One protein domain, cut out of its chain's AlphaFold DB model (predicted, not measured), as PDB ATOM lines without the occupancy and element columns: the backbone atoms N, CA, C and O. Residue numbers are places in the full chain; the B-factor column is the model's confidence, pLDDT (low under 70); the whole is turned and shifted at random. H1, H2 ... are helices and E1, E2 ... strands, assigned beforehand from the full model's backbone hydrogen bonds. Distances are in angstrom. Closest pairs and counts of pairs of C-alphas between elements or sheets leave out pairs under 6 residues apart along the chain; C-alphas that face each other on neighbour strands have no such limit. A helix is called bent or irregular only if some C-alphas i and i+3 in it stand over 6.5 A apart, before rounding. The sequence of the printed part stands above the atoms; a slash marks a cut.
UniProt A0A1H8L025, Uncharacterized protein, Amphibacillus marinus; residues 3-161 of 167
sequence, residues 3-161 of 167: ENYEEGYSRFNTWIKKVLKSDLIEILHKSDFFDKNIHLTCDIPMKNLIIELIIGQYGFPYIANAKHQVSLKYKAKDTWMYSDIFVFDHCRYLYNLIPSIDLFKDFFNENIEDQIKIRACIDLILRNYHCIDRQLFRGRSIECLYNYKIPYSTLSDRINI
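This is residues 3 to 161 of the 167 residues of an uncharacterized protein of Amphibacillus marinus (UniProt A0A1H8L025). A loose cluster of short helices, H2, H4, H5 and H6, with the longer H7 along one side, lies at one end of the model, and the narrow hairpin of E1 and E2 reaches away from it to make the other end of the longest axis. H1, within the free residues 3 to 22, sticks out as an arm, and the long stretch 131 to 161, with no named element, loops back until residues 159 to 160 pair with E1. The printed part has 159 residues, with seven named helices and two named strands in the order H1 H2 H3 H4 E1 E2 H5 H6 H7; the class is mostly helix, and the two-stranded sheet is antiparallel. The whole is loose, with a radius of gyration of the C-alphas of 19.9 A, and flat, spanning 62 by 52 by 24 A.

H1, residues 3 to 19, has a kink of 35 degrees near residue 11 and meets H2, residues 23 to 30, only through their link. H3, residues 35 to 38, touches no helix. H4, residues 48 to 59, is close to H2 but not clearly touching, with C-alphas of Leu 28 and Ile 50 closest at 7.7 A. E1, residues 70 to 76, and E2, residues 79 to 85, form a hairpin at 158 degrees; N 72 and O 83, 2.8 A apart, are within hydrogen-bond range, as are N 81 and O 74, 2.8 A. Residues 72 to 73 of E1 pair parallel with residues 159 to 160. H5, residues 92 to 97, only just touches residues 53 to 57 of H4, with 3 pairs of C-alphas within 8 A, at a steep tilt of 58 degrees, opposite ways; the closest C-alphas, of Gln 57 and Tyr 95, are 5.4 A apart. H6, residues 101 to 110, is irregular, with C-alphas 102 and 105 7.3 A apart. It only just touches H2, with 3 pairs of C-alphas within 8 A, Ile 27 and Lys 105 closest at 6.7 A, at a shallow tilt of 11 degrees, the same way. H7, residues 112 to 130, touches H5 with residues 114 to 121 alone, at a shallow tilt of 32 degrees, opposite ways; the C-alphas of Leu 94 and Ile 118 are closest at 6.7 A. H4 and H7 are near each other. Every O i to N i+4 pair is within hydrogen-bond range in H2, H4, H5 and H7, but 7 of 13 in H1 and 4 of 6 in H6; H3 is too short for one.

H1 begins at C-alpha 3, (198.694, 132.649, 191.088), and is 25.2 A long. E1 is 18.8 A and E2 19.7 A long. H7, 26.9 A long, ends at C-alpha 130, (163.206, 137.724, 186.220).

The two C-alphas farthest apart, of Asp 78 and Glu 110, are 64.1 A apart. The printed part has no cut, and no link between named elements is long. Mean pLDDT of the printed part is 70.4, and 57 residues are under 70, among them 3 to 22 and 130 to 156.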
ATOM      1  N   GLU A   3     197.674 132.424 192.141       24.38
ATOM      2  CA  GLU A   3     198.694 132.649 191.088       24.38
ATOM      3  C   GLU A   3     198.294 132.066 189.717       24.38
ATOM      4  O   GLU A   3     198.536 132.678 188.682       24.38
ATOM      5  N   ASN A   4     197.542 130.957 189.692       32.59
ATOM      6  CA  ASN A   4     197.010 130.387 188.445       32.59
ATOM      7  C   ASN A   4     195.900 131.248 187.804       32.59
ATOM      8  O   ASN A   4     195.546 131.022 186.647       32.59
ATOM      9  N   TYR A   5     195.317 132.198 188.545       33.72
ATOM     10  CA  TYR A   5     194.250 133.072 188.049       33.72
ATOM     11  C   TYR A   5     194.811 134.282 187.284       33.72
ATOM     12  O   TYR A   5     194.193 134.743 186.323       33.72
ATOM     13  N   GLU A   6     195.999 134.764 187.663       30.89
ATOM     14  CA  GLU A   6     196.639 135.925 187.032       30.89
ATOM     15  C   GLU A   6     197.412 135.546 185.755       30.89
ATOM     16  O   GLU A   6     197.332 136.264 184.755       30.89
ATOM     17  N   GLU A   7     198.053 134.372 185.707       34.84
ATOM     18  CA  GLU A   7     198.745 133.897 184.493       34.84
ATOM     19  C   GLU A   7     197.782 133.539 183.343       34.84
ATOM     20  O   GLU A   7     198.133 133.657 182.163       34.84
ATOM     21  N   GLY A   8     196.530 133.179 183.658       40.69
ATOM     22  CA  GLY A   8     195.489 132.914 182.661       40.69
ATOM     23  C   GLY A   8     195.081 134.157 181.863       40.69
ATOM     24  O   GLY A   8     194.815 134.063 180.664       40.69
ATOM     25  N   TYR A   9     195.092 135.342 182.479       42.22
ATOM     26  CA  TYR A   9     194.474 136.553 181.918       42.22
ATOM     27  C   TYR A   9     195.192 137.112 180.674       42.22
ATOM     28  O   TYR A   9     194.557 137.736 179.815       42.22
ATOM     29  N   SER A  10     196.501 136.868 180.532       40.69
ATOM     30  CA  SER A  10     197.287 137.351 179.382       40.69
ATOM     31  C   SER A  10     197.093 136.487 178.125       40.69
ATOM     32  O   SER A  10     196.984 137.014 177.012       40.69
ATOM     33  N   ARG A  11     196.963 135.164 178.302       38.47
ATOM     34  CA  ARG A  11     196.794 134.174 177.224       38.47
ATOM     35  C   ARG A  11     195.336 134.049 176.778       38.47
ATOM     36  O   ARG A  11     195.064 133.916 175.585       38.47
ATOM     37  N   PHE A  12     194.394 134.169 177.717       41.88
ATOM     38  CA  PHE A  12     192.955 134.138 177.438       41.88
ATOM     39  C   PHE A  12     192.535 135.323 176.555       41.88
ATOM     40  O   PHE A  12     191.834 135.138 175.567       41.88
ATOM     41  N   ASN A  13     193.057 136.528 176.823       45.25
ATOM     42  CA  ASN A  13     192.765 137.730 176.031       45.25
ATOM     43  C   ASN A  13     193.319 137.687 174.599       45.25
ATOM     44  O   ASN A  13     192.713 138.257 173.689       45.25
ATOM     45  N   THR A  14     194.458 137.029 174.372       48.84
ATOM     46  CA  THR A  14     195.023 136.861 173.024       48.84
ATOM     47  C   THR A  14     194.300 135.769 172.244       48.84
ATOM     48  O   THR A  14     194.034 135.969 171.062       48.84
ATOM     49  N   TRP A  15     193.929 134.658 172.884       45.09
ATOM     50  CA  TRP A  15     193.187 133.569 172.240       45.09
ATOM     51  C   TRP A  15     191.741 133.961 171.914       45.09
ATOM     52  O   TRP A  15     191.332 133.821 170.765       45.09
ATOM     53  N   ILE A  16     191.019 134.577 172.858       47.00
ATOM     54  CA  ILE A  16     189.677 135.139 172.626       47.00
ATOM     55  C   ILE A  16     189.717 136.122 171.452       47.00
ATOM     56  O   ILE A  16     188.950 135.984 170.510       47.00
ATOM     57  N   LYS A  17     190.664 137.069 171.420       48.34
ATOM     58  CA  LYS A  17     190.775 138.017 170.294       48.34
ATOM     59  C   LYS A  17     191.108 137.357 168.951       48.34
ATOM     60  O   LYS A  17     190.762 137.929 167.918       48.34
ATOM     61  N   LYS A  18     191.782 136.203 168.957       50.75
ATOM     62  CA  LYS A  18     192.210 135.481 167.749       50.75
ATOM     63  C   LYS A  18     191.133 134.528 167.217       50.75
ATOM     64  O   LYS A  18     191.056 134.359 166.011       50.75
ATOM     65  N   VAL A  19     190.302 133.966 168.097       53.47
ATOM     66  CA  VAL A  19     189.200 133.041 167.764       53.47
ATOM     67  C   VAL A  19     187.879 133.777 167.502       53.47
ATOM     68  O   VAL A  19     187.102 133.367 166.649       53.47
ATOM     69  N   LEU A  20     187.602 134.896 168.186       59.25
ATOM     70  CA  LEU A  20     186.260 135.498 168.159       59.25
ATOM     71  C   LEU A  20     185.950 136.421 166.970       59.25
ATOM     72  O   LEU A  20     184.795 136.824 166.841       59.25
ATOM     73  N   LYS A  21     186.913 136.829 166.129       65.38
ATOM     74  CA  LYS A  21     186.653 137.963 165.219       65.38
ATOM     75  C   LYS A  21     186.148 137.597 163.822       65.38
ATOM     76  O   LYS A  21     185.185 138.214 163.398       65.38
ATOM     77  N   SER A  22     186.753 136.661 163.093       66.56
ATOM     78  CA  SER A  22     186.264 136.281 161.752       66.56
ATOM     79  C   SER A  22     185.218 135.177 161.833       66.56
ATOM     80  O   SER A  22     184.106 135.337 161.339       66.56
ATOM     81  N   ASP A  23     185.561 134.103 162.534       70.44
ATOM     82  CA  ASP A  23     184.827 132.841 162.464       70.44
ATOM     83  C   ASP A  23     183.507 132.950 163.227       70.44
ATOM     84  O   ASP A  23     182.461 132.526 162.751       70.44
ATOM     85  N   LEU A  24     183.517 133.633 164.375       72.94
ATOM     86  CA  LEU A  24     182.309 133.872 165.161       72.94
ATOM     87  C   LEU A  24     181.351 134.846 164.465       72.94
ATOM     88  O   LEU A  24     180.141 134.648 164.511       72.94
ATOM     89  N   ILE A  25     181.874 135.865 163.771       73.94
ATOM     90  CA  ILE A  25     181.055 136.761 162.942       73.94
ATOM     91  C   ILE A  25     180.428 135.969 161.791       73.94
ATOM     92  O   ILE A  25     179.228 136.087 161.548       73.94
ATOM     93  N   GLU A  26     181.206 135.126 161.117       76.81
ATOM     94  CA  GLU A  26     180.718 134.281 160.030       76.81
ATOM     95  C   GLU A  26     179.643 133.295 160.504       76.81
ATOM     96  O   GLU A  26     178.587 133.191 159.872       76.81
ATOM     97  N   ILE A  27     179.864 132.638 161.644       75.88
ATOM     98  CA  ILE A  27     178.894 131.744 162.278       75.88
ATOM     99  C   ILE A  27     177.632 132.520 162.620       75.88
ATOM    100  O   ILE A  27     176.567 132.132 162.162       75.88
ATOM    101  N   LEU A  28     177.725 133.661 163.308       74.12
ATOM    102  CA  LEU A  28     176.554 134.469 163.659       74.12
ATOM    103  C   LEU A  28     175.797 134.976 162.433       74.12
ATOM    104  O   LEU A  28     174.573 135.085 162.477       74.12
ATOM    105  N   HIS A  29     176.474 135.305 161.333       76.81
ATOM    106  CA  HIS A  29     175.794 135.695 160.099       76.81
ATOM    107  C   HIS A  29     175.029 134.529 159.475       76.81
ATOM    108  O   HIS A  29     173.911 134.752 159.006       76.81
ATOM    109  N   LYS A  30     175.603 133.324 159.500       76.06
ATOM    110  CA  LYS A  30     175.068 132.124 158.843       76.06
ATOM    111  C   LYS A  30     174.114 131.300 159.709       76.06
ATOM    112  O   LYS A  30     173.317 130.557 159.150       76.06
ATOM    113  N   SER A  31     174.194 131.408 161.031       75.75
ATOM    114  CA  SER A  31     173.333 130.705 161.978       75.75
ATOM    115  C   SER A  31     172.139 131.575 162.354       75.75
ATOM    116  O   SER A  31     172.301 132.713 162.805       75.75
ATOM    117  N   ASP A  32     170.949 131.013 162.229       75.44
ATOM    118  CA  ASP A  32     169.709 131.553 162.768       75.44
ATOM    119  C   ASP A  32     168.946 130.393 163.429       75.44
ATOM    120  O   ASP A  32     169.108 129.237 163.046       75.44
ATOM    121  N   PHE A  33     168.128 130.688 164.438       74.25
ATOM    122  CA  PHE A  33     167.226 129.688 165.018       74.25
ATOM    123  C   PHE A  33     166.137 129.292 164.007       74.25
ATOM    124  O   PHE A  33     165.624 130.157 163.290       74.25
ATOM    125  N   PHE A  34     165.713 128.020 164.033       72.69
ATOM    126  CA  PHE A  34     164.606 127.467 163.227       72.69
ATOM    127  C   PHE A  34     163.338 128.338 163.231       72.69
ATOM    128  O   PHE A  34     162.617 128.454 162.239       72.69
ATOM    129  N   ASP A  35     163.081 128.980 164.366       68.81
ATOM    130  CA  ASP A  35     161.866 129.725 164.639       68.81
ATOM    131  C   ASP A  35     161.734 131.025 163.830       68.81
ATOM    132  O   ASP A  35     160.636 131.533 163.633       68.81
ATOM    133  N   LYS A  36     162.835 131.539 163.274       67.19
ATOM    134  CA  LYS A  36     162.824 132.787 162.496       67.19
ATOM    135  C   LYS A  36     161.916 132.723 161.262       67.19
ATOM    136  O   LYS A  36     161.381 133.746 160.850       67.19
ATOM    137  N   ASN A  37     161.750 131.532 160.688       66.25
ATOM    138  CA  ASN A  37     160.897 131.316 159.517       66.25
ATOM    139  C   ASN A  37     159.574 130.629 159.882       66.25
ATOM    140  O   ASN A  37     158.559 130.869 159.229       66.25
ATOM    141  N   ILE A  38     159.578 129.778 160.912       70.38
ATOM    142  CA  ILE A  38     158.429 128.937 161.268       70.38
ATOM    143  C   ILE A  38     157.476 129.657 162.245       70.38
ATOM    144  O   ILE A  38     156.285 129.359 162.236       70.38
ATOM    145  N   HIS A  39     157.955 130.646 163.014       68.31
ATOM    146  CA  HIS A  39     157.168 131.411 163.998       68.31
ATOM    147  C   HIS A  39     156.415 130.509 165.005       68.31
ATOM    148  O   HIS A  39     155.281 130.779 165.399       68.31
ATOM    149  N   LEU A  40     157.054 129.405 165.398       68.25
ATOM    150  CA  LEU A  40     156.648 128.489 166.465       68.25
ATOM    151  C   LEU A  40     156.618 129.171 167.836       68.25
ATOM    152  O   LEU A  40     155.810 128.781 168.681       68.25
ATOM    153  N   THR A  41     157.473 130.167 168.076       65.88
ATOM    154  CA  THR A  41     157.392 131.001 169.276       65.88
ATOM    155  C   THR A  41     156.907 132.411 168.937       65.88
ATOM    156  O   THR A  41     157.039 132.895 167.816       65.88
ATOM    157  N   CYS A  42     156.264 133.066 169.906       59.94
ATOM    158  CA  CYS A  42     155.660 134.386 169.713       59.94
ATOM    159  C   CYS A  42     156.692 135.505 169.484       59.94
ATOM    160  O   CYS A  42     156.310 136.568 169.005       59.94
ATOM    161  N   ASP A  43     157.971 135.264 169.798       63.06
ATOM    162  CA  ASP A  43     159.053 136.235 169.655       63.06
ATOM    163  C   ASP A  43     160.086 135.756 168.639       63.06
ATOM    164  O   ASP A  43     160.557 134.622 168.688       63.06
ATOM    165  N   ILE A  44     160.528 136.666 167.773       68.81
ATOM    166  CA  ILE A  44     161.607 136.389 166.826       68.81
ATOM    167  C   ILE A  44     162.917 136.250 167.621       68.81
ATOM    168  O   ILE A  44     163.360 137.225 168.242       68.81
ATOM    169  N   PRO A  45     163.580 135.078 167.610       71.19
ATOM    170  CA  PRO A  45     164.809 134.889 168.367       71.19
ATOM    171  C   PRO A  45     165.917 135.789 167.817       71.19
ATOM    172  O   PRO A  45     166.283 135.739 166.640       71.19
ATOM    173  N   MET A  46     166.492 136.611 168.695       74.50
ATOM    174  CA  MET A  46     167.627 137.458 168.346       74.50
ATOM    175  C   MET A  46     168.935 136.664 168.396       74.50
ATOM    176  O   MET A  46     169.150 135.852 169.296       74.50
ATOM    177  N   LYS A  47     169.871 136.985 167.493       76.25
ATOM    178  CA  LYS A  47     171.218 136.375 167.436       76.25
ATOM    179  C   LYS A  47     172.003 136.507 168.743       76.25
ATOM    180  O   LYS A  47     172.848 135.676 169.053       76.25
ATOM    181  N   ASN A  48     171.669 137.508 169.547       73.56
ATOM    182  CA  ASN A  48     172.218 137.738 170.877       73.56
ATOM    183  C   ASN A  48     172.048 136.511 171.802       73.56
ATOM    184  O   ASN A  48     172.905 136.269 172.644       73.56
ATOM    185  N   LEU A  49     170.982 135.715 171.624       76.75
ATOM    186  CA  LEU A  49     170.765 134.473 172.380       76.75
ATOM    187  C   LEU A  49     171.811 133.403 172.037       76.75
ATOM    188  O   LEU A  49     172.283 132.696 172.920       76.75
ATOM    189  N   ILE A  50     172.217 133.316 170.767       78.62
ATOM    190  CA  ILE A  50     173.281 132.409 170.311       78.62
ATOM    191  C   ILE A  50     174.613 132.814 170.950       78.62
ATOM    192  O   ILE A  50     175.351 131.969 171.446       78.62
ATOM    193  N   ILE A  51     174.895 134.119 171.003       78.38
ATOM    194  CA  ILE A  51     176.109 134.652 171.636       78.38
ATOM    195  C   ILE A  51     176.144 134.296 173.125       78.38
ATOM    196  O   ILE A  51     177.168 133.837 173.621       78.38
ATOM    197  N   GLU A  52     175.036 134.466 173.839       77.94
ATOM    198  CA  GLU A  52     174.952 134.135 175.266       77.94
ATOM    199  C   GLU A  52     175.076 132.639 175.540       77.94
ATOM    200  O   GLU A  52     175.703 132.253 176.523       77.94
ATOM    201  N   LEU A  53     174.539 131.793 174.659       81.19
ATOM    202  CA  LEU A  53     174.737 130.347 174.720       81.19
ATOM    203  C   LEU A  53     176.211 129.973 174.559       81.19
ATOM    204  O   LEU A  53     176.720 129.188 175.355       81.19
ATOM    205  N   ILE A  54     176.899 130.564 173.577       80.44
ATOM    206  CA  ILE A  54     178.335 130.355 173.352       80.44
ATOM    207  C   ILE A  54     179.127 130.835 174.574       80.44
ATOM    208  O   ILE A  54     179.939 130.092 175.119       80.44
ATOM    209  N   ILE A  55     178.856 132.048 175.066       78.25
ATOM    210  CA  ILE A  55     179.481 132.566 176.291       78.25
ATOM    211  C   ILE A  55     179.214 131.619 177.461       78.25
ATOM    212  O   ILE A  55     180.116 131.370 178.251       78.25
ATOM    213  N   GLY A  56     178.013 131.055 177.564       78.31
ATOM    214  CA  GLY A  56     177.681 130.102 178.608       78.31
ATOM    215  C   GLY A  56     178.433 128.773 178.480       78.31
ATOM    216  O   GLY A  56     178.935 128.246 179.470       78.31
ATOM    217  N   GLN A  57     178.600 128.263 177.263       81.44
ATOM    218  CA  GLN A  57     179.326 127.021 177.003       81.44
ATOM    219  C   GLN A  57     180.806 127.120 177.407       81.44
ATOM    220  O   GLN A  57     181.345 126.176 177.977       81.44
ATOM    221  N   TYR A  58     181.455 128.263 177.154       78.94
ATOM    222  CA  TYR A  58     182.877 128.469 177.473       78.94
ATOM    223  C   TYR A  58     183.126 129.132 178.832       78.94
ATOM    224  O   TYR A  58     184.190 128.957 179.423       78.94
ATOM    225  N   GLY A  59     182.167 129.913 179.320       75.25
ATOM    226  CA  GLY A  59     182.261 130.667 180.567       75.25
ATOM    227  C   GLY A  59     181.797 129.897 181.801       75.25
ATOM    228  O   GLY A  59     182.031 130.375 182.906       75.25
ATOM    229  N   PHE A  60     181.153 128.735 181.630       69.25
ATOM    230  CA  PHE A  60     180.589 127.912 182.711       69.25
ATOM    231  C   PHE A  60     179.773 128.726 183.734       69.25
ATOM    232  O   PHE A  60     180.068 128.691 184.934       69.25
ATOM    233  N   PRO A  61     178.754 129.488 183.296       72.81
ATOM    234  CA  PRO A  61     178.041 130.394 184.167       72.81
ATOM    235  C   PRO A  61     177.247 129.606 185.204       72.81
ATOM    236  O   PRO A  61     176.575 128.614 184.919       72.81
ATOM    237  N   TYR A  62     177.325 130.098 186.427       81.44
ATOM    238  CA  TYR A  62     176.501 129.673 187.540       81.44
ATOM    239  C   TYR A  62     175.166 130.419 187.465       81.44
ATOM    240  O   TYR A  62     175.103 131.628 187.694       81.44
ATOM    241  N   ILE A  63     174.095 129.706 187.125       80.81
ATOM    242  CA  ILE A  63     172.739 130.245 187.031       80.81
ATOM    243  C   ILE A  63     172.072 130.134 188.400       80.81
ATOM    244  O   ILE A  63     171.958 129.052 188.977       80.81
ATOM    245  N   ALA A  64     171.628 131.269 188.937       80.44
ATOM    246  CA  ALA A  64     170.976 131.319 190.239       80.44
ATOM    247  C   ALA A  64     169.595 130.663 190.175       80.44
ATOM    248  O   ALA A  64     168.795 130.982 189.302       80.44
ATOM    249  N   ASN A  65     169.280 129.778 191.115       82.19
ATOM    250  CA  ASN A  65     167.973 129.145 191.229       82.19
ATOM    251  C   ASN A  65     167.082 129.945 192.186       82.19
ATOM    252  O   ASN A  65     167.195 129.803 193.405       82.19
ATOM    253  N   ALA A  66     166.168 130.754 191.644       75.69
ATOM    254  CA  ALA A  66     165.312 131.630 192.446       75.69
ATOM    255  C   ALA A  66     164.395 130.842 193.389       75.69
ATOM    256  O   ALA A  66     164.089 131.290 194.490       75.69
ATOM    257  N   LYS A  67     163.978 129.636 192.984       76.44
ATOM    258  CA  LYS A  67     163.079 128.790 193.780       76.44
ATOM    259  C   LYS A  67     163.741 128.253 195.053       76.44
ATOM    260  O   LYS A  67     163.040 127.963 196.016       76.44
ATOM    261  N   HIS A  68     165.064 128.107 195.049       80.81
ATOM    262  CA  HIS A  68     165.831 127.552 196.170       80.81
ATOM    263  C   HIS A  68     166.635 128.619 196.919       80.81
ATOM    264  O   HIS A  68     167.526 128.285 197.700       80.81
ATOM    265  N   GLN A  69     166.333 129.899 196.698       81.62
ATOM    266  CA  GLN A  69     166.892 130.978 197.497       81.62
ATOM    267  C   GLN A  69     166.367 130.884 198.934       81.62
ATOM    268  O   GLN A  69     165.168 130.710 199.165       81.62
ATOM    269  N   VAL A  70     167.268 131.024 199.906       83.12
ATOM    270  CA  VAL A  70     166.920 130.981 201.327       83.12
ATOM    271  C   VAL A  70     167.308 132.293 201.982       83.12
ATOM    272  O   VAL A  70     168.485 132.625 202.086       83.12
ATOM    273  N   SER A  71     166.310 133.017 202.478       85.44
ATOM    274  CA  SER A  71     166.513 134.234 203.255       85.44
ATOM    275  C   SER A  71     166.408 133.934 204.745       85.44
ATOM    276  O   SER A  71     165.379 133.461 205.234       85.44
ATOM    277  N   LEU A  72     167.477 134.217 205.480       88.94
ATOM    278  CA  LEU A  72     167.617 133.935 206.901       88.94
ATOM    279  C   LEU A  72     167.611 135.227 207.719       88.94
ATOM    280  O   LEU A  72     168.134 136.264 207.299       88.94
ATOM    281  N   LYS A  73     167.053 135.150 208.927       91.25
ATOM    282  CA  LYS A  73     167.213 136.168 209.968       91.25
ATOM    283  C   LYS A  73     167.637 135.510 211.275       91.25
ATOM    284  O   LYS A  73     167.143 134.440 211.622       91.25
ATOM    285  N   TYR A  74     168.532 136.148 212.009       90.94
ATOM    286  CA  TYR A  74     168.903 135.720 213.355       90.94
ATOM    287  C   TYR A  74     169.165 136.943 214.230       90.94
ATOM    288  O   TYR A  74     169.315 138.056 213.721       90.94
ATOM    289  N   LYS A  75     169.172 136.767 215.551       91.88
ATOM    290  CA  LYS A  75     169.423 137.869 216.492       91.88
ATOM    291  C   LYS A  75     170.775 137.648 217.154       91.88
ATOM    292  O   LYS A  75     170.942 136.698 217.911       91.88
ATOM    293  N   ALA A  76     171.736 138.516 216.858       89.31
ATOM    294  CA  ALA A  76     173.051 138.513 217.481       89.31
ATOM    295  C   ALA A  76     173.038 139.493 218.658       89.31
ATOM    296  O   ALA A  76     173.022 140.706 218.444       89.31
ATOM    297  N   LYS A  77     173.036 138.979 219.895       88.56
ATOM    298  CA  LYS A  77     172.842 139.786 221.115       88.56
ATOM    299  C   LYS A  77     171.530 140.590 221.021       88.56
ATOM    300  O   LYS A  77     170.453 140.004 221.096       88.56
ATOM    301  N   ASP A  78     171.611 141.893 220.753       89.62
ATOM    302  CA  ASP A  78     170.459 142.797 220.635       89.62
ATOM    303  C   ASP A  78     170.121 143.209 219.197       89.62
ATOM    304  O   ASP A  78     169.071 143.806 218.957       89.62
ATOM    305  N   THR A  79     170.956 142.853 218.219       91.94
ATOM    306  CA  THR A  79     170.822 143.305 216.829       91.94
ATOM    307  C   THR A  79     170.265 142.202 215.930       91.94
ATOM    308  O   THR A  79     170.727 141.060 215.958       91.94
ATOM    309  N   TRP A  80     169.275 142.542 215.100       91.19
ATOM    310  CA  TRP A  80     168.790 141.656 214.042       91.19
ATOM    311  C   TRP A  80     169.768 141.638 212.869       91.19
ATOM    312  O   TRP A  80     170.109 142.680 212.317       91.19
ATOM    313  N   MET A  81     170.188 140.438 212.486       90.44
ATOM    314  CA  MET A  81     171.062 140.164 211.352       90.44
ATOM    315  C   MET A  81     170.277 139.427 210.269       90.44
ATOM    316  O   MET A  81     169.394 138.614 210.563       90.44
ATOM    317  N   TYR A  82     170.618 139.694 209.011       88.88
ATOM    318  CA  TYR A  82     169.953 139.121 207.846       88.88
ATOM    319  C   TYR A  82     170.987 138.562 206.874       88.88
ATOM    320  O   TYR A  82     172.010 139.198 206.640       88.88
ATOM    321  N   SER A  83     170.716 137.387 206.314       85.56
ATOM    322  CA  SER A  83     171.599 136.740 205.344       85.56
ATOM    323  C   SER A  83     170.766 136.071 204.266       85.56
ATOM    324  O   SER A  83     169.876 135.287 204.583       85.56
ATOM    325  N   ASP A  84     171.084 136.337 203.006       84.06
ATOM    326  CA  ASP A  84     170.439 135.706 201.858       84.06
ATOM    327  C   ASP A  84     171.410 134.703 201.224       84.06
ATOM    328  O   ASP A  84     172.563 135.024 200.935       84.06
ATOM    329  N   ILE A  85     170.956 133.462 201.060       85.56
ATOM    330  CA  ILE A  85     171.713 132.356 200.472       85.56
ATOM    331  C   ILE A  85     171.150 132.098 199.080       85.56
ATOM    332  O   ILE A  85     169.977 131.746 198.926       85.56
ATOM    333  N   PHE A  86     172.010 132.234 198.076       83.75
ATOM    334  CA  PHE A  86     171.699 131.927 196.687       83.75
ATOM    335  C   PHE A  86     172.311 130.583 196.315       83.75
ATOM    336  O   PHE A  86     173.510 130.363 196.489       83.75
ATOM    337  N   VAL A  87     171.478 129.686 195.794       85.19
ATOM    338  CA  VAL A  87     171.933 128.421 195.221       85.19
ATOM    339  C   VAL A  87     172.150 128.638 193.736       85.19
ATOM    340  O   VAL A  87     171.233 129.064 193.033       85.19
ATOM    341  N   PHE A  88     173.350 128.328 193.262       85.75
ATOM    342  CA  PHE A  88     173.672 128.383 191.847       85.75
ATOM    343  C   PHE A  88     173.837 126.979 191.274       85.75
ATOM    344  O   PHE A  88     174.458 126.118 191.895       85.75
ATOM    345  N   ASP A  89     173.300 126.774 190.078       84.31
ATOM    346  CA  ASP A  89     173.459 125.556 189.292       84.31
ATOM    347  C   ASP A  89     174.251 125.876 188.017       84.31
ATOM    348  O   ASP A  89     174.158 126.968 187.462       84.31
ATOM    349  N   HIS A  90     175.038 124.922 187.541       80.62
ATOM    350  CA  HIS A  90     175.779 125.033 186.290       80.62
ATOM    351  C   HIS A  90     174.919 124.789 185.046       80.62
ATOM    352  O   HIS A  90     175.396 125.006 183.934       80.62
ATOM    353  N   CYS A  91     173.699 124.255 185.199       82.25
ATOM    354  CA  CYS A  91     172.833 123.864 184.079       82.25
ATOM    355  C   CYS A  91     173.575 123.031 183.013       82.25
ATOM    356  O   CYS A  91     173.362 123.190 181.812       82.25
ATOM    357  N   ARG A  92     174.449 122.113 183.454       83.44
ATOM    358  CA  ARG A  92     175.375 121.357 182.589       83.44
ATOM    359  C   ARG A  92     174.674 120.647 181.428       83.44
ATOM    360  O   ARG A  92     175.218 120.584 180.335       83.44
ATOM    361  N   TYR A  93     173.464 120.141 181.651       86.00
ATOM    362  CA  TYR A  93     172.686 119.457 180.617       86.00
ATOM    363  C   TYR A  93     172.329 120.360 179.433       86.00
ATOM    364  O   TYR A  93     172.363 119.883 178.305       86.00
ATOM    365  N   LEU A  94     172.052 121.650 179.665       87.50
ATOM    366  CA  LEU A  94     171.805 122.603 178.582       87.50
ATOM    367  C   LEU A  94     173.062 122.778 177.731       87.50
ATOM    368  O   LEU A  94     173.004 122.636 176.518       87.50
ATOM    369  N   TYR A  95     174.204 123.037 178.368       86.19
ATOM    370  CA  TYR A  95     175.458 123.275 177.651       86.19
ATOM    371  C   TYR A  95     176.013 122.019 176.973       86.19
ATOM    372  O   TYR A  95     176.696 122.134 175.963       86.19
ATOM    373  N   ASN A  96     175.671 120.829 177.470       85.94
ATOM    374  CA  ASN A  96     175.988 119.567 176.801       85.94
ATOM    375  C   ASN A  96     175.173 119.345 175.513       85.94
ATOM    376  O   ASN A  96     175.626 118.599 174.651       85.94
ATOM    377  N   LEU A  97     173.978 119.938 175.387       87.00
ATOM    378  CA  LEU A  97     173.175 119.877 174.154       87.00
ATOM    379  C   LEU A  97     173.717 120.807 173.064       87.00
ATOM    380  O   LEU A  97     173.376 120.650 171.896       87.00
ATOM    381  N   ILE A  98     174.536 121.788 173.442       86.19
ATOM    382  CA  ILE A  98     175.119 122.742 172.508       86.19
ATOM    383  C   ILE A  98     176.357 122.094 171.876       86.19
ATOM    384  O   ILE A  98     177.264 121.670 172.600       86.19
ATOM    385  N   PRO A  99     176.433 122.015 170.538       85.88
ATOM    386  CA  PRO A  99     177.593 121.450 169.860       85.88
ATOM    387  C   PRO A  99     178.823 122.357 170.007       85.88
ATOM    388  O   PRO A  99     178.733 123.505 170.437       85.88
ATOM    389  N   SER A 100     179.999 121.870 169.618       82.69
ATOM    390  CA  SER A 100     181.175 122.737 169.454       82.69
ATOM    391  C   SER A 100     180.924 123.804 168.380       82.69
ATOM    392  O   SER A 100     180.183 123.552 167.431       82.69
ATOM    393  N   ILE A 101     181.582 124.967 168.494       79.69
ATOM    394  CA  ILE A 101     181.468 126.107 167.557       79.69
ATOM    395  C   ILE A 101     181.546 125.683 166.080       79.69
ATOM    396  O   ILE A 101     180.751 126.157 165.275       79.69
ATOM    397  N   ASP A 102     182.430 124.749 165.731       80.06
ATOM    398  CA  ASP A 102     182.612 124.295 164.343       80.06
ATOM    399  C   ASP A 102     181.355 123.626 163.753       80.06
ATOM    400  O   ASP A 102     181.102 123.707 162.554       80.06
ATOM    401  N   LEU A 103     180.542 122.997 164.607       84.12
ATOM    402  CA  LEU A 103     179.338 122.243 164.243       84.12
ATOM    403  C   LEU A 103     178.046 123.056 164.426       84.12
ATOM    404  O   LEU A 103     176.957 122.555 164.142       84.12
ATOM    405  N   PHE A 104     178.131 124.310 164.893       82.62
ATOM    406  CA  PHE A 104     176.951 125.149 165.136       82.62
ATOM    407  C   PHE A 104     176.091 125.297 163.882       82.62
ATOM    408  O   PHE A 104     174.868 125.225 163.951       82.62
ATOM    409  N   LYS A 105     176.725 125.501 162.726       78.31
ATOM    410  CA  LYS A 105     176.008 125.729 161.471       78.31
ATOM    411  C   LYS A 105     175.105 124.545 161.120       78.31
ATOM    412  O   LYS A 105     173.936 124.752 160.807       78.31
ATOM    413  N   ASP A 106     175.641 123.335 161.175       82.75
ATOM    414  CA  ASP A 106     174.907 122.135 160.774       82.75
ATOM    415  C   ASP A 106     173.814 121.826 161.803       82.75
ATOM    416  O   ASP A 106     172.662 121.592 161.445       82.75
ATOM    417  N   PHE A 107     174.115 122.006 163.091       85.69
ATOM    418  CA  PHE A 107     173.141 121.853 164.168       85.69
ATOM    419  C   PHE A 107     171.919 122.772 164.027       85.69
ATOM    420  O   PHE A 107     170.783 122.312 164.164       85.69
ATOM    421  N   PHE A 108     172.129 124.061 163.733       80.88
ATOM    422  CA  PHE A 108     171.033 125.024 163.584       80.88
ATOM    423  C   PHE A 108     170.225 124.840 162.286       80.88
ATOM    424  O   PHE A 108     169.077 125.279 162.214       80.88
ATOM    425  N   ASN A 109     170.767 124.139 161.288       79.56
ATOM    426  CA  ASN A 109     170.054 123.851 160.042       79.56
ATOM    427  C   ASN A 109     169.304 122.511 160.070       79.56
ATOM    428  O   ASN A 109     168.234 122.409 159.475       79.56
ATOM    429  N   GLU A 110     169.847 121.496 160.745       81.94
ATOM    430  CA  GLU A 110     169.353 120.115 160.647       81.94
ATOM    431  C   GLU A 110     168.537 119.674 161.874       81.94
ATOM    432  O   GLU A 110     167.556 118.943 161.733       81.94
ATOM    433  N   ASN A 111     168.871 120.156 163.079       83.50
ATOM    434  CA  ASN A 111     168.333 119.607 164.332       83.50
ATOM    435  C   ASN A 111     167.270 120.507 164.975       83.50
ATOM    436  O   ASN A 111     167.501 121.134 166.011       83.50
ATOM    437  N   ILE A 112     166.076 120.569 164.378       83.19
ATOM    438  CA  ILE A 112     164.970 121.403 164.889       83.19
ATOM    439  C   ILE A 112     164.545 120.978 166.306       83.19
ATOM    440  O   ILE A 112     164.300 121.827 167.160       83.19
ATOM    441  N   GLU A 113     164.488 119.673 166.586       85.50
ATOM    442  CA  GLU A 113     164.047 119.150 167.888       85.50
ATOM    443  C   GLU A 113     164.921 119.639 169.047       85.50
ATOM    444  O   GLU A 113     164.414 120.077 170.083       85.50
ATOM    445  N   ASP A 114     166.240 119.598 168.873       86.81
ATOM    446  CA  ASP A 114     167.176 120.039 169.904       86.81
ATOM    447  C   ASP A 114     167.201 121.559 170.027       86.81
ATOM    448  O   ASP A 114     167.298 122.084 171.139       86.81
ATOM    449  N   GLN A 115     167.004 122.285 168.925       85.06
ATOM    450  CA  GLN A 115     166.822 123.732 168.991       85.06
ATOM    451  C   GLN A 115     165.559 124.124 169.775       85.06
ATOM    452  O   GLN A 115     165.610 125.093 170.537       85.06
ATOM    453  N   ILE A 116     164.452 123.375 169.659       84.62
ATOM    454  CA  ILE A 116     163.242 123.589 170.476       84.62
ATOM    455  C   ILE A 116     163.559 123.377 171.961       84.62
ATOM    456  O   ILE A 116     163.194 124.213 172.791       84.62
ATOM    457  N   LYS A 117     164.273 122.295 172.309       87.56
ATOM    458  CA  LYS A 117     164.682 122.019 173.700       87.56
ATOM    459  C   LYS A 117     165.551 123.148 174.254       87.56
ATOM    460  O   LYS A 117     165.267 123.663 175.334       87.56
ATOM    461  N   ILE A 118     166.565 123.573 173.497       87.62
ATOM    462  CA  ILE A 118     167.448 124.687 173.869       87.62
ATOM    463  C   ILE A 118     166.632 125.967 174.070       87.62
ATOM    464  O   ILE A 118     166.796 126.638 175.089       87.62
ATOM    465  N   ARG A 119     165.711 126.287 173.150       84.00
ATOM    466  CA  ARG A 119     164.858 127.478 173.254       84.00
ATOM    467  C   ARG A 119     164.006 127.450 174.523       84.00
ATOM    468  O   ARG A 119     164.017 128.428 175.269       84.00
ATOM    469  N   ALA A 120     163.356 126.324 174.806       84.25
ATOM    470  CA  ALA A 120     162.549 126.144 176.008       84.25
ATOM    471  C   ALA A 120     163.381 126.293 177.296       84.25
ATOM    472  O   ALA A 120     162.935 126.923 178.258       84.25
ATOM    473  N   CYS A 121     164.607 125.762 177.317       86.50
ATOM    474  CA  CYS A 121     165.519 125.917 178.449       86.50
ATOM    475  C   CYS A 121     165.943 127.376 178.667       86.50
ATOM    476  O   CYS A 121     165.945 127.838 179.808       86.50
ATOM    477  N   ILE A 122     166.267 128.111 177.600       83.56
ATOM    478  CA  ILE A 122     166.620 129.538 177.684       83.56
ATOM    479  C   ILE A 122     165.457 130.343 178.256       83.56
ATOM    480  O   ILE A 122     165.663 131.153 179.158       83.56
ATOM    481  N   ASP A 123     164.234 130.092 177.787       80.81
ATOM    482  CA  ASP A 123     163.052 130.790 178.292       80.81
ATOM    483  C   ASP A 123     162.789 130.477 179.770       80.81
ATOM    484  O   ASP A 123     162.406 131.363 180.537       80.81
ATOM    485  N   LEU A 124     163.040 129.239 180.208       80.88
ATOM    486  CA  LEU A 124     162.941 128.863 181.619       80.88
ATOM    487  C   LEU A 124     163.990 129.583 182.480       80.88
ATOM    488  O   LEU A 124     163.652 130.105 183.546       80.88
ATOM    489  N   ILE A 125     165.243 129.634 182.020       80.94
ATOM    490  CA  ILE A 125     166.331 130.359 182.694       80.94
ATOM    491  C   ILE A 125     165.979 131.843 182.800       80.94
ATOM    492  O   ILE A 125     166.111 132.436 183.869       80.94
ATOM    493  N   LEU A 126     165.461 132.427 181.723       75.94
ATOM    494  CA  LEU A 126     165.055 133.823 181.678       75.94
ATOM    495  C   LEU A 126     163.931 134.130 182.678       75.94
ATOM    496  O   LEU A 126     164.035 135.075 183.463       75.94
ATOM    497  N   ARG A 127     162.896 133.285 182.740       75.06
ATOM    498  CA  ARG A 127     161.828 133.400 183.751       75.06
ATOM    499  C   ARG A 127     162.372 133.337 185.175       75.06
ATOM    500  O   ARG A 127     161.930 134.085 186.038       75.06
ATOM    501  N   ASN A 128     163.342 132.464 185.415       76.25
ATOM    502  CA  ASN A 128     163.983 132.324 186.715       76.25
ATOM    503  C   ASN A 128     164.826 133.564 187.081       76.25
ATOM    504  O   ASN A 128     164.748 134.038 188.211       76.25
ATOM    505  N   TYR A 129     165.551 134.156 186.126       72.31
ATOM    506  CA  TYR A 129     166.276 135.413 186.347       72.31
ATOM    507  C   TYR A 129     165.348 136.592 186.617       72.31
ATOM    508  O   TYR A 129     165.653 137.385 187.501       72.31
ATOM    509  N   HIS A 130     164.198 136.681 185.944       67.31
ATOM    510  CA  HIS A 130     163.206 137.724 186.220       67.31
ATOM    511  C   HIS A 130     162.748 137.762 187.688       67.31
ATOM    512  O   HIS A 130     162.352 138.827 188.163       67.31
ATOM    513  N   CYS A 131     162.825 136.637 188.410       63.31
ATOM    514  CA  CYS A 131     162.546 136.576 189.848       63.31
ATOM    515  C   CYS A 131     163.643 137.221 190.716       63.31
ATOM    516  O   CYS A 131     163.348 137.615 191.840       63.31
ATOM    517  N   ILE A 132     164.887 137.296 190.229       62.81
ATOM    518  CA  ILE A 132     166.080 137.707 190.993       62.81
ATOM    519  C   ILE A 132     166.546 139.108 190.583       62.81
ATOM    520  O   ILE A 132     166.790 139.952 191.442       62.81
ATOM    521  N   ASP A 133     166.668 139.366 189.279       59.00
ATOM    522  CA  ASP A 133     167.138 140.633 188.719       59.00
ATOM    523  C   ASP A 133     166.475 140.915 187.357       59.00
ATOM    524  O   ASP A 133     166.325 140.043 186.501       59.00
ATOM    525  N   ARG A 134     166.078 142.170 187.130       52.47
ATOM    526  CA  ARG A 134     165.434 142.626 185.886       52.47
ATOM    527  C   ARG A 134     166.425 143.012 184.784       52.47
ATOM    528  O   ARG A 134     165.971 143.332 183.684       52.47
ATOM    529  N   GLN A 135     167.732 143.056 185.053       48.22
ATOM    530  CA  GLN A 135     168.685 143.709 184.144       48.22
ATOM    531  C   GLN A 135     169.299 142.801 183.069       48.22
ATOM    532  O   GLN A 135     169.457 143.256 181.938       48.22
ATOM    533  N   LEU A 136     169.598 141.530 183.356       45.19
ATOM    534  CA  LEU A 136     170.438 140.708 182.464       45.19
ATOM    535  C   LEU A 136     169.781 140.263 181.142       45.19
ATOM    536  O   LEU A 136     170.494 139.870 180.226       45.19
ATOM    537  N   PHE A 137     168.457 140.380 180.980       45.75
ATOM    538  CA  PHE A 137     167.758 139.883 179.780       45.75
ATOM    539  C   PHE A 137     166.441 140.619 179.459       45.75
ATOM    540  O   PHE A 137     165.482 140.040 178.943       45.75
ATOM    541  N   ARG A 138     166.358 141.915 179.774       45.16
ATOM    542  CA  ARG A 138     165.133 142.711 179.595       45.16
ATOM    543  C   ARG A 138     164.653 142.705 178.129       45.16
ATOM    544  O   ARG A 138     165.392 143.127 177.245       45.16
ATOM    545  N   GLY A 139     163.403 142.277 177.896       47.03
ATOM    546  CA  GLY A 139     162.717 142.350 176.592       47.03
ATOM    547  C   GLY A 139     162.950 141.174 175.634       47.03
ATOM    548  O   GLY A 139     162.899 141.376 174.427       47.03
ATOM    549  N   ARG A 140     163.273 139.978 176.148       49.06
ATOM    550  CA  ARG A 140     163.763 138.839 175.339       49.06
ATOM    551  C   ARG A 140     162.952 137.542 175.489       49.06
ATOM    552  O   ARG A 140     163.324 136.534 174.891       49.06
ATOM    553  N   SER A 141     161.882 137.555 176.289       46.59
ATOM    554  CA  SER A 141     160.993 136.405 176.513       46.59
ATOM    555  C   SER A 141     159.529 136.735 176.297       46.59
ATOM    556  O   SER A 141     159.048 137.782 176.734       46.59
ATOM    557  N   ILE A 142     158.826 135.705 175.835       44.25
ATOM    558  CA  ILE A 142     157.380 135.616 175.718       44.25
ATOM    559  C   ILE A 142     156.756 135.622 177.112       44.25
ATOM    560  O   ILE A 142     156.892 134.662 177.887       44.25
ATOM    561  N   GLU A 143     156.007 136.679 177.413       43.06
ATOM    562  CA  GLU A 143     154.994 136.622 178.458       43.06
ATOM    563  C   GLU A 143     153.844 135.738 177.956       43.06
ATOM    564  O   GLU A 143     153.025 136.142 177.134       43.06
ATOM    565  N   CYS A 144     153.772 134.491 178.431       36.09
ATOM    566  CA  CYS A 144     152.564 133.703 178.220       36.09
ATOM    567  C   CYS A 144     151.417 134.294 179.049       36.09
ATOM    568  O   CYS A 144     151.433 134.231 180.276       36.09
ATOM    569  N   LEU A 145     150.398 134.748 178.319       37.53
ATOM    570  CA  LEU A 145     149.016 135.132 178.642       37.53
ATOM    571  C   LEU A 145     148.197 134.186 179.553       37.53
ATOM    572  O   LEU A 145     146.975 134.318 179.617       37.53
ATOM    573  N   TYR A 146     148.804 133.230 180.257       36.16
ATOM    574  CA  TYR A 146     148.052 132.324 181.122       36.16
ATOM    575  C   TYR A 146     148.049 132.791 182.574       36.16
ATOM    576  O   TYR A 146     149.087 132.997 183.191       36.16
ATOM    577  N   ASN A 147     146.819 132.875 183.084       38.97
ATOM    578  CA  ASN A 147     146.305 133.256 184.402       38.97
ATOM    579  C   ASN A 147     146.935 132.567 185.638       38.97
ATOM    580  O   ASN A 147     146.318 132.517 186.703       38.97
ATOM    581  N   TYR A 148     148.145 132.020 185.545       43.22
ATOM    582  CA  TYR A 148     148.919 131.666 186.723       43.22
ATOM    583  C   TYR A 148     149.516 132.946 187.290       43.22
ATOM    584  O   TYR A 148     150.362 133.572 186.658       43.22
ATOM    585  N   LYS A 149     149.067 133.328 188.494       43.22
ATOM    586  CA  LYS A 149     149.736 134.324 189.339       43.22
ATOM    587  C   LYS A 149     151.224 133.999 189.357       43.22
ATOM    588  O   LYS A 149     151.652 133.087 190.063       43.22
ATOM    589  N   ILE A 150     152.002 134.723 188.564       46.81
ATOM    590  CA  ILE A 150     153.446 134.599 188.624       46.81
ATOM    591  C   ILE A 150     153.823 135.138 190.009       46.81
ATOM    592  O   ILE A 150     153.384 136.239 190.356       46.81
ATOM    593  N   PRO A 151     154.545 134.377 190.849       47.78
ATOM    594  CA  PRO A 151     154.724 134.688 192.265       47.78
ATOM    595  C   PRO A 151     155.729 135.831 192.482       47.78
ATOM    596  O   PRO A 151     156.473 135.834 193.451       47.78
ATOM    597  N   TYR A 152     155.752 136.837 191.607       48.06
ATOM    598  CA  TYR A 152     156.630 138.005 191.692       48.06
ATOM    599  C   TYR A 152     156.266 138.971 192.839       48.06
ATOM    600  O   TYR A 152     156.710 140.114 192.830       48.06
ATOM    601  N   SER A 153     155.441 138.573 193.814       44.38
ATOM    602  CA  SER A 153     154.964 139.485 194.871       44.38
ATOM    603  C   SER A 153     154.919 138.913 196.287       44.38
ATOM    604  O   SER A 153     154.664 139.664 197.223       44.38
ATOM    605  N   THR A 154     155.224 137.632 196.487       51.41
ATOM    606  CA  THR A 154     155.303 137.037 197.827       51.41
ATOM    607  C   THR A 154     156.725 136.566 198.072       51.41
ATOM    608  O   THR A 154     157.030 135.380 197.972       51.41
ATOM    609  N   LEU A 155     157.616 137.515 198.379       55.53
ATOM    610  CA  LEU A 155     158.859 137.176 199.068       55.53
ATOM    611  C   LEU A 155     158.469 136.382 200.317       55.53
ATOM    612  O   LEU A 155     157.662 136.848 201.123       55.53
ATOM    613  N   SER A 156     158.975 135.157 200.423       65.06
ATOM    614  CA  SER A 156     158.747 134.333 201.600       65.06
ATOM    615  C   SER A 156     159.331 135.030 202.824       65.06
ATOM    616  O   SER A 156     160.388 135.666 202.762       65.06
ATOM    617  N   ASP A 157     158.632 134.920 203.952       71.94
ATOM    618  CA  ASP A 157     159.149 135.453 205.202       71.94
ATOM    619  C   ASP A 157     160.494 134.808 205.542       71.94
ATOM    620  O   ASP A 157     160.690 133.595 205.410       71.94
ATOM    621  N   ARG A 158     161.431 135.638 206.012       80.75
ATOM    622  CA  ARG A 158     162.776 135.183 206.372       80.75
ATOM    623  C   ARG A 158     162.709 134.148 207.491       80.75
ATOM    624  O   ARG A 158     162.130 134.413 208.551       80.75
ATOM    625  N   ILE A 159     163.376 133.017 207.286       87.56
ATOM    626  CA  ILE A 159     163.446 131.929 208.262       87.56
ATOM    627  C   ILE A 159     164.241 132.422 209.469       87.56
ATOM    628  O   ILE A 159     165.389 132.849 209.334       87.56
ATOM    629  N   ASN A 160     163.630 132.378 210.653       88.50
ATOM    630  CA  ASN A 160     164.305 132.762 211.886       88.50
ATOM    631  C   ASN A 160     165.054 131.567 212.482       88.50
ATOM    632  O   ASN A 160     164.432 130.584 212.887       88.50
ATOM    633  N   ILE A 161     166.380 131.668 212.544       86.69
ATOM    634  CA  ILE A 161     167.253 130.594 213.036       86.69
ATOM    635  C   ILE A 161     167.145 130.442 214.561       86.69
ATOM    636  O   ILE A 161     167.275 129.335 215.069       86.69
TER     637      ILE A 161